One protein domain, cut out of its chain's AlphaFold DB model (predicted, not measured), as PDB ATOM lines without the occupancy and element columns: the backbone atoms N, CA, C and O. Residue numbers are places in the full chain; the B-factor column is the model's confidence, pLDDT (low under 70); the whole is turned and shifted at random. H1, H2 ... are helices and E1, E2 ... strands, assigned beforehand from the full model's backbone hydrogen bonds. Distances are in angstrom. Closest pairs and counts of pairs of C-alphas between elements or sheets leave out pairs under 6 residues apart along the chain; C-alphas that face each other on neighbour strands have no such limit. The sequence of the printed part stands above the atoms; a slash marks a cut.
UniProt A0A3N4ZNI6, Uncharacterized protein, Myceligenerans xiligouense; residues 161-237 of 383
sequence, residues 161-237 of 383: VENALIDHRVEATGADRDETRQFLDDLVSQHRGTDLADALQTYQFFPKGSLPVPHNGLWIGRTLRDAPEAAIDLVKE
ATOM      1  N   VAL A 161     100.812  97.902  84.773       83.06
ATOM      2  CA  VAL A 161     101.130  97.399  86.114       83.06
ATOM      3  C   VAL A 161      99.902  96.755  86.737       83.06
ATOM      4  O   VAL A 161      99.999  95.628  87.219       83.06
ATOM      5  N   GLU A 162      98.741  97.412  86.677       86.69
ATOM      6  CA  GLU A 162      97.483  96.841  87.169       86.69
ATOM      7  C   GLU A 162      97.195  95.486  86.516       86.69
ATOM      8  O   GLU A 162      96.910  94.508  87.204       86.69
ATOM      9  N   ASN A 163      97.331  95.389  85.190       84.69
ATOM     10  CA  ASN A 163      97.079  94.135  84.488       84.69
ATOM     11  C   ASN A 163      98.083  93.050  84.864       84.69
ATOM     12  O   ASN A 163      97.663  91.915  85.053       84.69
ATOM     13  N   ALA A 164      99.366  93.377  85.036       86.75
ATOM     14  CA  ALA A 164     100.356  92.406  85.496       86.75
ATOM     15  C   ALA A 164     100.029  91.875  86.905       86.75
ATOM     16  O   ALA A 164     100.159  90.677  87.161       86.75
ATOM     17  N   LEU A 165      99.571  92.749  87.807       91.06
ATOM     18  CA  LEU A 165      99.140  92.372  89.157       91.06
ATOM     19  C   LEU A 165      97.881  91.488  89.119       91.06
ATOM     20  O   LEU A 165      97.818  90.468  89.810       91.06
ATOM     21  N   ILE A 166      96.893  91.847  88.292       90.31
ATOM     22  CA  ILE A 166      95.669  91.060  88.084       90.31
ATOM     23  C   ILE A 166      96.011  89.687  87.499       90.31
ATOM     24  O   ILE A 166      95.569  88.674  88.036       90.31
ATOM     25  N   ASP A 167      96.811  89.641  86.431       88.00
ATOM     26  CA  ASP A 167      97.232  88.409  85.756       88.00
ATOM     27  C   ASP A 167      97.926  87.468  86.735       88.00
ATOM     28  O   ASP A 167      97.561  86.294  86.836       88.00
ATOM     29  N   HIS A 168      98.873  88.001  87.513       93.19
ATOM     30  CA  HIS A 168      99.581  87.224  88.517       93.19
ATOM     31  C   HIS A 168      98.633  86.637  89.562       93.19
ATOM     32  O   HIS A 168      98.723  85.450  89.877       93.19
ATOM     33  N   ARG A 169      97.703  87.436  90.096       95.12
ATOM     34  CA  ARG A 169      96.759  86.943  91.102       95.12
ATOM     35  C   ARG A 169      95.802  85.902  90.532       95.12
ATOM     36  O   ARG A 169      95.540  84.904  91.206       95.12
ATOM     37  N   VAL A 170      95.290  86.106  89.319       93.56
ATOM     38  CA  VAL A 170      94.438  85.126  88.627       93.56
ATOM     39  C   VAL A 170      95.190  83.804  88.468       93.56
ATOM     40  O   VAL A 170      94.650  82.755  88.809       93.56
ATOM     41  N   GLU A 171      96.456  83.838  88.047       93.44
ATOM     42  CA  GLU A 171      97.298  82.639  87.943       93.44
ATOM     43  C   GLU A 171      97.561  81.986  89.312       93.44
ATOM     44  O   GLU A 171      97.455  80.767  89.454       93.44
ATOM     45  N   ALA A 172      97.867  82.784  90.337       93.62
ATOM     46  CA  ALA A 172      98.224  82.296  91.667       93.62
ATOM     47  C   ALA A 172      97.034  81.719  92.454       93.62
ATOM     48  O   ALA A 172      97.225  80.836  93.294       93.62
ATOM     49  N   THR A 173      95.819  82.224  92.219       95.12
ATOM     50  CA  THR A 173      94.632  81.910  93.038       95.12
ATOM     51  C   THR A 173      93.514  81.203  92.281       95.12
ATOM     52  O   THR A 173      92.663  80.576  92.912       95.12
ATOM     53  N   GLY A 174      93.495  81.290  90.949       94.12
ATOM     54  CA  GLY A 174      92.378  80.834  90.122       94.12
ATOM     55  C   GLY A 174      91.111  81.689  90.253       94.12
ATOM     56  O   GLY A 174      90.040  81.219  89.873       94.12
ATOM     57  N   ALA A 175      91.209  82.896  90.822       94.06
ATOM     58  CA  ALA A 175      90.089  83.825  90.950       94.06
ATOM     59  C   ALA A 175      89.624  84.362  89.586       94.06
ATOM     60  O   ALA A 175      90.387  84.390  88.618       94.06
ATOM     61  N   ASP A 176      88.373  84.820  89.529       94.56
ATOM     62  CA  ASP A 176      87.854  85.514  88.356       94.56
ATOM     63  C   ASP A 176      88.594  86.844  88.126       94.56
ATOM     64  O   ASP A 176      89.031  87.511  89.071       94.56
ATOM     65  N   ARG A 177      88.766  87.224  86.856       89.31
ATOM     66  CA  ARG A 177      89.531  88.419  86.485       89.31
ATOM     67  C   ARG A 177      88.834  89.705  86.921       89.31
ATOM     68  O   ARG A 177      89.511  90.615  87.397       89.31
ATOM     69  N   ASP A 178      87.521  89.796  86.745       82.38
ATOM     70  CA  ASP A 178      86.773  91.012  87.055       82.38
ATOM     71  C   ASP A 178      86.619  91.174  88.570       82.38
ATOM     72  O   ASP A 178      86.831  92.271  89.088       82.38
ATOM     73  N   GLU A 179      86.395  90.074  89.300       89.69
ATOM     74  CA  GLU A 179      86.461  90.072  90.772       89.69
ATOM     75  C   GLU A 179      87.851  90.486  91.279       89.69
ATOM     76  O   GLU A 179      87.978  91.245  92.240       89.69
ATOM     77  N   THR A 180      88.913  90.015  90.617       92.50
ATOM     78  CA  THR A 180      90.293  90.373  90.959       92.50
ATOM     79  C   THR A 180      90.573  91.854  90.727       92.50
ATOM     80  O   THR A 180      91.207  92.480  91.576       92.50
ATOM     81  N   ARG A 181      90.084  92.425  89.620       90.38
ATOM     82  CA  ARG A 181      90.195  93.862  89.350       90.38
ATOM     83  C   ARG A 181      89.479  94.675  90.421       90.38
ATOM     84  O   ARG A 181      90.098  95.536  91.031       90.38
ATOM     85  N   GLN A 182      88.221  94.343  90.705       89.38
ATOM     86  CA  GLN A 182      87.444  95.049  91.722       89.38
ATOM     87  C   GLN A 182      88.114  94.974  93.099       89.38
ATOM     88  O   GLN A 182      88.171  95.965  93.821       89.38
ATOM     89  N   PHE A 183      88.694  93.824  93.447       94.62
ATOM     90  CA  PHE A 183      89.425  93.690  94.700       94.62
ATOM     91  C   PHE A 183      90.723  94.513  94.728       94.62
ATOM     92  O   PHE A 183      91.064  95.078  95.765       94.62
ATOM     93  N   LEU A 184      91.444  94.611  93.608       93.38
ATOM     94  CA  LEU A 184      92.610  95.491  93.513       93.38
ATOM     95  C   LEU A 184      92.208  96.958  93.691       93.38
ATOM     96  O   LEU A 184      92.872  97.679  94.433       93.38
ATOM     97  N   ASP A 185      91.107  97.377  93.067       88.31
ATOM     98  CA  ASP A 185      90.565  98.729  93.216       88.31
ATOM     99  C   ASP A 185      90.219  99.036  94.675       88.31
ATOM    100  O   ASP A 185      90.613 100.088  95.188       88.31
ATOM    101  N   ASP A 186      89.576  98.094  95.371       89.69
ATOM    102  CA  ASP A 186      89.276  98.208  96.798       89.69
ATOM    103  C   ASP A 186      90.557  98.346  97.633       89.69
ATOM    104  O   ASP A 186      90.641  99.237  98.483       89.69
ATOM    105  N   LEU A 187      91.586  97.528  97.374       91.81
ATOM    106  CA  LEU A 187      92.867  97.615  98.086       91.81
ATOM    107  C   LEU A 187      93.551  98.961  97.865       91.81
ATOM    108  O   LEU A 187      94.002  99.589  98.822       91.81
ATOM    109  N   VAL A 188      93.613  99.418  96.616       88.06
ATOM    110  CA  VAL A 188      94.225 100.702  96.280       88.06
ATOM    111  C   VAL A 188      93.391 101.861  96.808       88.06
ATOM    112  O   VAL A 188      93.961 102.905  97.079       88.06
ATOM    113  N   SER A 189      92.081 101.710  97.015       83.31
ATOM    114  CA  SER A 189      91.268 102.735  97.679       83.31
ATOM    115  C   SER A 189      91.562 102.817  99.183       83.31
ATOM    116  O   SER A 189      91.649 103.920  99.721       83.31
ATOM    117  N   GLN A 190      91.817 101.679  99.841       86.38
ATOM    118  CA  GLN A 190      91.970 101.562 101.300       86.38
ATOM    119  C   GLN A 190      93.409 101.729 101.806       86.38
ATOM    120  O   GLN A 190      93.609 102.117 102.956       86.38
ATOM    121  N   HIS A 191      94.410 101.440 100.974       87.00
ATOM    122  CA  HIS A 191      95.820 101.422 101.363       87.00
ATOM    123  C   HIS A 191      96.663 102.370 100.501       87.00
ATOM    124  O   HIS A 191      96.331 102.635  99.345       87.00
ATOM    125  N   ARG A 192      97.774 102.883 101.047       78.81
ATOM    126  CA  ARG A 192      98.755 103.729 100.334       78.81
ATOM    127  C   ARG A 192     100.183 103.357 100.731       78.81
ATOM    128  O   ARG A 192     100.395 102.721 101.759       78.81
ATOM    129  N   GLY A 193     101.159 103.758  99.915       78.62
ATOM    130  CA  GLY A 193     102.586 103.604 100.217       78.62
ATOM    131  C   GLY A 193     102.977 102.181 100.636       78.62
ATOM    132  O   GLY A 193     102.678 101.211  99.941       78.62
ATOM    133  N   THR A 194     103.638 102.059 101.791       82.69
ATOM    134  CA  THR A 194     104.071 100.768 102.350       82.69
ATOM    135  C   THR A 194     102.908  99.849 102.708       82.69
ATOM    136  O   THR A 194     103.013  98.647 102.491       82.69
ATOM    137  N   ASP A 195     101.780 100.394 103.171       87.38
ATOM    138  CA  ASP A 195     100.606  99.587 103.524       87.38
ATOM    139  C   ASP A 195      99.992  98.946 102.274       87.38
ATOM    140  O   ASP A 195      99.545  97.799 102.309       87.38
ATOM    141  N   LEU A 196     100.013  99.662 101.142       90.00
ATOM    142  CA  LEU A 196      99.594  99.103  99.858       90.00
ATOM    143  C   LEU A 196     100.564  98.011  99.399       90.00
ATOM    144  O   LEU A 196     100.120  96.954  98.961       90.00
ATOM    145  N   ALA A 197     101.874  98.220  99.539       89.12
ATOM    146  CA  ALA A 197     102.870  97.203  99.207       89.12
ATOM    147  C   ALA A 197     102.670  95.907 100.016       89.12
ATOM    148  O   ALA A 197     102.683  94.810  99.447       89.12
ATOM    149  N   ASP A 198     102.419  96.030 101.320       92.06
ATOM    150  CA  ASP A 198     102.135  94.900 102.207       92.06
ATOM    151  C   ASP A 198     100.821  94.203 101.835       92.06
ATOM    152  O   ASP A 198     100.749  92.968 101.829       92.06
ATOM    153  N   ALA A 199      99.789  94.966 101.462       93.94
ATOM    154  CA  ALA A 199      98.526  94.423 100.973       93.94
ATOM    155  C   ALA A 199      98.709  93.648  99.657       93.94
ATOM    156  O   ALA A 199      98.227  92.518  99.543       93.94
ATOM    157  N   LEU A 200      99.460  94.190  98.690       95.50
ATOM    158  CA  LEU A 200      99.746  93.514  97.418       95.50
ATOM    159  C   LEU A 200     100.452  92.165  97.634       95.50
ATOM    160  O   LEU A 200     100.132  91.190  96.949       95.50
ATOM    161  N   GLN A 201     101.366  92.066  98.607       93.06
ATOM    162  CA  GLN A 201     101.993  90.787  98.972       93.06
ATOM    163  C   GLN A 201     101.030  89.852  99.709       93.06
ATOM    164  O   GLN A 201     100.925  88.671  99.371       93.06
ATOM    165  N   THR A 202     100.325  90.369 100.719       95.75
ATOM    166  CA  THR A 202      99.412  89.595 101.580       95.75
ATOM    167  C   THR A 202      98.304  88.947 100.760       95.75
ATOM    168  O   THR A 202      97.977  87.775 100.958       95.75
ATOM    169  N   TYR A 203      97.773  89.691  99.795       96.12
ATOM    170  CA  TYR A 203      96.720  89.249  98.897       96.12
ATOM    171  C   TYR A 203      97.260  88.756  97.551       96.12
ATOM    172  O   TYR A 203      96.516  88.727  96.581       96.12
ATOM    173  N   GLN A 204      98.521  88.319  97.466       95.44
ATOM    174  CA  GLN A 204      99.059  87.594  96.301       95.44
ATOM    175  C   GLN A 204      98.876  88.311  94.946       95.44
ATOM    176  O   GLN A 204      98.805  87.661  93.907       95.44
ATOM    177  N   PHE A 205      98.796  89.642  94.944       94.88
ATOM    178  CA  PHE A 205      98.897  90.442  93.723       94.88
ATOM    179  C   PHE A 205     100.346  90.555  93.257       94.88
ATOM    180  O   PHE A 205     100.597  90.724  92.069       94.88
ATOM    181  N   PHE A 206     101.303  90.406  94.175       94.12
ATOM    182  CA  PHE A 206     102.723  90.437  93.862       94.12
ATOM    183  C   PHE A 206     103.442  89.154  94.324       94.12
ATOM    184  O   PHE A 206     103.248  88.724  95.469       94.12
ATOM    185  N   PRO A 207     104.291  88.533  93.480       89.75
ATOM    186  CA  PRO A 207     105.006  87.310  93.830       89.75
ATOM    187  C   PRO A 207     106.097  87.549  94.879       89.75
ATOM    188  O   PRO A 207     106.626  88.647  95.041       89.75
ATOM    189  N   LYS A 208     106.545  86.474  95.538       85.12
ATOM    190  CA  LYS A 208     107.813  86.493  96.285       85.12
ATOM    191  C   LYS A 208     108.977  86.513  95.295       85.12
ATOM    192  O   LYS A 208     109.472  85.461  94.902       85.12
ATOM    193  N   GLY A 209     109.384  87.700  94.871       87.44
ATOM    194  CA  GLY A 209     110.425  87.887  93.869       87.44
ATOM    195  C   GLY A 209     110.101  89.091  93.011       87.44
ATOM    196  O   GLY A 209     109.851  90.162  93.539       87.44
ATOM    197  N   SER A 210     110.095  88.891  91.700       88.31
ATOM    198  CA  SER A 210     109.891  89.950  90.724       88.31
ATOM    199  C   SER A 210     108.677  89.669  89.845       88.31
ATOM    200  O   SER A 210     108.394  88.504  89.554       88.31
ATOM    201  N   LEU A 211     108.013  90.715  89.362       85.56
ATOM    202  CA  LEU A 211     106.863  90.615  88.467       85.56
ATOM    203  C   LEU A 211     107.194  91.224  87.096       85.56
ATOM    204  O   LEU A 211     107.445  92.428  87.012       85.56
ATOM    205  N   PRO A 212     107.202  90.427  86.015       82.44
ATOM    206  CA  PRO A 212     107.272  90.962  84.662       82.44
ATOM    207  C   PRO A 212     106.017  91.781  84.352       82.44
ATOM    208  O   PRO A 212     104.902  91.275  84.456       82.44
ATOM    209  N   VAL A 213     106.200  93.033  83.943       76.31
ATOM    210  CA  VAL A 213     105.131  93.909  83.459       76.31
ATOM    211  C   VAL A 213     105.271  94.000  81.946       76.31
ATOM    212  O   VAL A 213     106.168  94.701  81.470       76.31
ATOM    213  N   PRO A 214     104.451  93.270  81.170       65.50
ATOM    214  CA  PRO A 214     104.524  93.333  79.719       65.50
ATOM    215  C   PRO A 214     104.183  94.750  79.256       65.50
ATOM    216  O   PRO A 214     103.132  95.291  79.603       65.50
ATOM    217  N   HIS A 215     105.057  95.349  78.449       55.72
ATOM    218  CA  HIS A 215     104.746  96.599  77.773       55.72
ATOM    219  C   HIS A 215     104.261  96.272  76.355       55.72
ATOM    220  O   HIS A 215     104.878  95.497  75.628       55.72
ATOM    221  N   ASN A 216     103.109  96.821  75.962       48.62
ATOM    222  CA  ASN A 216     102.623  96.793  74.576       48.62
ATOM    223  C   ASN A 216     102.423  95.395  73.942       48.62
ATOM    224  O   ASN A 216     102.660  95.215  72.749       48.62
ATOM    225  N   GLY A 217     101.962  94.392  74.702       37.47
ATOM    226  CA  GLY A 217     101.591  93.080  74.141       37.47
ATOM    227  C   GLY A 217     102.753  92.275  73.534       37.47
ATOM    228  O   GLY A 217     102.514  91.278  72.848       37.47
ATOM    229  N   LEU A 218     104.001  92.683  73.789       33.84
ATOM    230  CA  LEU A 218     105.228  91.984  73.412       33.84
ATOM    231  C   LEU A 218     106.134  91.803  74.641       33.84
ATOM    232  O   LEU A 218     106.044  92.532  75.623       33.84
ATOM    233  N   TRP A 219     107.016  90.803  74.579       36.06
ATOM    234  CA  TRP A 219     107.913  90.346  75.657       36.06
ATOM    235  C   TRP A 219     109.043  91.326  76.032       36.06
ATOM    236  O   TRP A 219     110.055  90.915  76.597       36.06
ATOM    237  N   ILE A 220     108.893  92.613  75.725       43.12
ATOM    238  CA  ILE A 220     109.800  93.677  76.164       43.12
ATOM    239  C   ILE A 220     109.064  94.413  77.277       43.12
ATOM    240  O   ILE A 220     108.437  95.447  77.085       43.12
ATOM    241  N   GLY A 221     109.015  93.758  78.432       53.28
ATOM    242  CA  GLY A 221     108.420  94.296  79.645       53.28
ATOM    243  C   GLY A 221     109.492  94.769  80.615       53.28
ATOM    244  O   GLY A 221     110.577  94.183  80.671       53.28
ATOM    245  N   ARG A 222     109.187  95.783  81.432       70.94
ATOM    246  CA  ARG A 222     110.009  96.048  82.620       70.94
ATOM    247  C   ARG A 222     109.690  95.008  83.685       70.94
ATOM    248  O   ARG A 222     108.578  94.495  83.753       70.94
ATOM    249  N   THR A 223     110.651  94.700  84.540       78.00
ATOM    250  CA  THR A 223     110.419  93.802  85.674       78.00
ATOM    251  C   THR A 223     110.335  94.625  86.952       78.00
ATOM    252  O   THR A 223     111.313  95.275  87.314       78.00
ATOM    253  N   LEU A 224     109.191  94.580  87.635       81.62
ATOM    254  CA  LEU A 224     109.049  95.123  88.987       81.62
ATOM    255  C   LEU A 224     109.808  94.214  89.950       81.62
ATOM    256  O   LEU A 224     109.616  92.995  89.941       81.62
ATOM    257  N   ARG A 225     110.695  94.784  90.760       84.94
ATOM    258  CA  ARG A 225     111.632  94.023  91.598       84.94
ATOM    259  C   ARG A 225     111.036  93.623  92.933       84.94
ATOM    260  O   ARG A 225     111.462  92.617  93.492       84.94
ATOM    261  N   ASP A 226     110.093  94.411  93.435       87.25
ATOM    262  CA  ASP A 226     109.434  94.202  94.714       87.25
ATOM    263  C   ASP A 226     108.041  94.862  94.761       87.25
ATOM    264  O   ASP A 226     107.633  95.597  93.859       87.25
ATOM    265  N   ALA A 227     107.279  94.546  95.812       87.81
ATOM    266  CA  ALA A 227     105.926  95.070  95.990       87.81
ATOM    267  C   ALA A 227     105.866  96.583  96.279       87.81
ATOM    268  O   ALA A 227     104.908  97.205  95.828       87.81
ATOM    269  N   PRO A 228     106.834  97.203  96.988       86.31
ATOM    270  CA  PRO A 228     106.915  98.659  97.074       86.31
ATOM    271  C   PRO A 228     107.014  99.345  95.709       86.31
ATOM    272  O   PRO A 228     106.267 100.289  95.458       86.31
ATOM    273  N   GLU A 229     107.876  98.855  94.813       81.88
ATOM    274  CA  GLU A 229     107.975  99.362  93.439       81.88
ATOM    275  C   GLU A 229     106.637  99.197  92.701       81.88
ATOM    276  O   GLU A 229     106.136 100.152  92.113       81.88
ATOM    277  N   ALA A 230     105.992  98.033  92.832       86.44
ATOM    278  CA  ALA A 230     104.674  97.792  92.246       86.44
ATOM    279  C   ALA A 230     103.581  98.732  92.781       86.44
ATOM    280  O   ALA A 230     102.769  99.225  92.004       86.44
ATOM    281  N   ALA A 231     103.559  98.994  94.089       86.94
ATOM    282  CA  ALA A 231     102.595  99.895  94.716       86.94
ATOM    283  C   ALA A 231     102.779 101.341  94.237       86.94
ATOM    284  O   ALA A 231     101.797 102.010  93.915       86.94
ATOM    285  N   ILE A 232     104.027 101.816  94.163       81.62
ATOM    286  CA  ILE A 232     104.342 103.154  93.648       81.62
ATOM    287  C   ILE A 232     103.889 103.270  92.196       81.62
ATOM    288  O   ILE A 232     103.179 104.209  91.841       81.62
ATOM    289  N   ASP A 233     104.272 102.304  91.370       80.50
ATOM    290  CA  ASP A 233     104.006 102.360  89.943       80.50
ATOM    291  C   ASP A 233     102.517 102.211  89.608       80.50
ATOM    292  O   ASP A 233     102.030 102.903  88.719       80.50
ATOM    293  N   LEU A 234     101.779 101.386  90.358       85.88
ATOM    294  CA  LEU A 234     100.323 101.280  90.243       85.88
ATOM    295  C   LEU A 234      99.632 102.613  90.566       85.88
ATOM    296  O   LEU A 234      98.701 103.019  89.872       85.88
ATOM    297  N   VAL A 235     100.085 103.318  91.606       84.06
ATOM    298  CA  VAL A 235      99.529 104.633  91.958       84.06
ATOM    299  C   VAL A 235      99.865 105.674  90.891       84.06
ATOM    300  O   VAL A 235      98.973 106.418  90.489       84.06
ATOM    301  N   LYS A 236     101.103 105.700  90.375       80.06
ATOM    302  CA  LYS A 236     101.484 106.596  89.266       80.06
ATOM    303  C   LYS A 236     100.615 106.373  88.038       80.06
ATOM    304  O   LYS A 236     100.083 107.318  87.474       80.06
ATOM    305  N   GLU A 237     100.424 105.116  87.670       81.00
ATOM    306  CA  GLU A 237      99.593 104.705  86.546       81.00
ATOM    307  C   GLU A 237      98.138 105.175  86.696       81.00
ATOM    308  O   GLU A 237      97.537 105.674  85.741       81.00
TER     309      GLU A 237
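Overview. This is residues 161 to 237 of the 383 residues of an uncharacterized protein of Myceligenerans xiligouense (UniProt A0A3N4ZNI6). Four helices, crossed rather than side by side, make a compact body, and a small two-stranded hairpin, E1 and E2, reaches away from it at one end of the longest axis. E1 runs past the first part of H1, residues 161 to 168, while H4 crosses H3 and meets the beginning of H1. The printed part has 77 residues, with named elements in the order H1, H2, H3, E1, E2, H4; the sheet's order is E1 - E2, antiparallel, and the class is mostly helix. The whole is compact, with a radius of gyration of the C-alphas of 11.4 A, and rounded, spanning 32 by 25 by 22 A.

Along the chain. H1, residues 161 to 173, begins with C-alpha 161 at (101.130, 97.399, 86.114) and is 18.2 A long from first to last C-alpha. H2, residues 177 to 190, is 20.0 A long, and H3, residues 193 to 202, is 14.4 A long. E1, residues 211 to 215, is 12.4 A long. E2, residues 218 to 224, is 16.3 A long and begins with C-alpha 218 at (105.228, 91.984, 73.412). H4, residues 227 to 237, is 14.9 A long and ends with C-alpha 237 at (99.593, 104.705, 86.546).

Arrangement. H1 touches H2 with its residues 166 to 170 alone, opposite ways at a steep tilt of 62 degrees; the closest C-alphas, of Ile 166 and Thr 180, are 6.1 A apart. H2 and H3 form a helical hairpin and only just touch, with 3 pairs of C-alphas within 8 A, made by residues 187 to 188 of H2 alone; the closest C-alphas are those of Val 188 and Leu 196, 6.6 A apart. Their tilt of 35.1 degrees is only just steep. H3 touches H4 at a steep tilt of 63 degrees, with closest C-alphas Ala 197 and Pro 228 at 4.8 A. H1 touches H4 with residues 161 to 162 alone, the closest C-alphas being those of Val 161 and Leu 234, 5.7 A apart. H1 and H3 are apart, but only just, at 8.4 A. E1 and E2 form an antiparallel hairpin, with N 213 and O 222 at 2.8 A and N 224 and O 211 at 2.8 A, within hydrogen-bond range. The closest C-alphas of H1 and E1, Ala 164 and Val 213, are 5.4 A apart. In H1, H2, H3 and H4 every O i to N i+4 pair is within hydrogen-bond range.

Size, cuts and confidence. The two C-alphas farthest apart, of Gln 190 and Leu 218, are 32.3 A apart. The printed part has no cut and no long link; H3 to E1 is short and the others are tight. The mean pLDDT of the printed part is 83.7, and residues 214 to 221 are under 70.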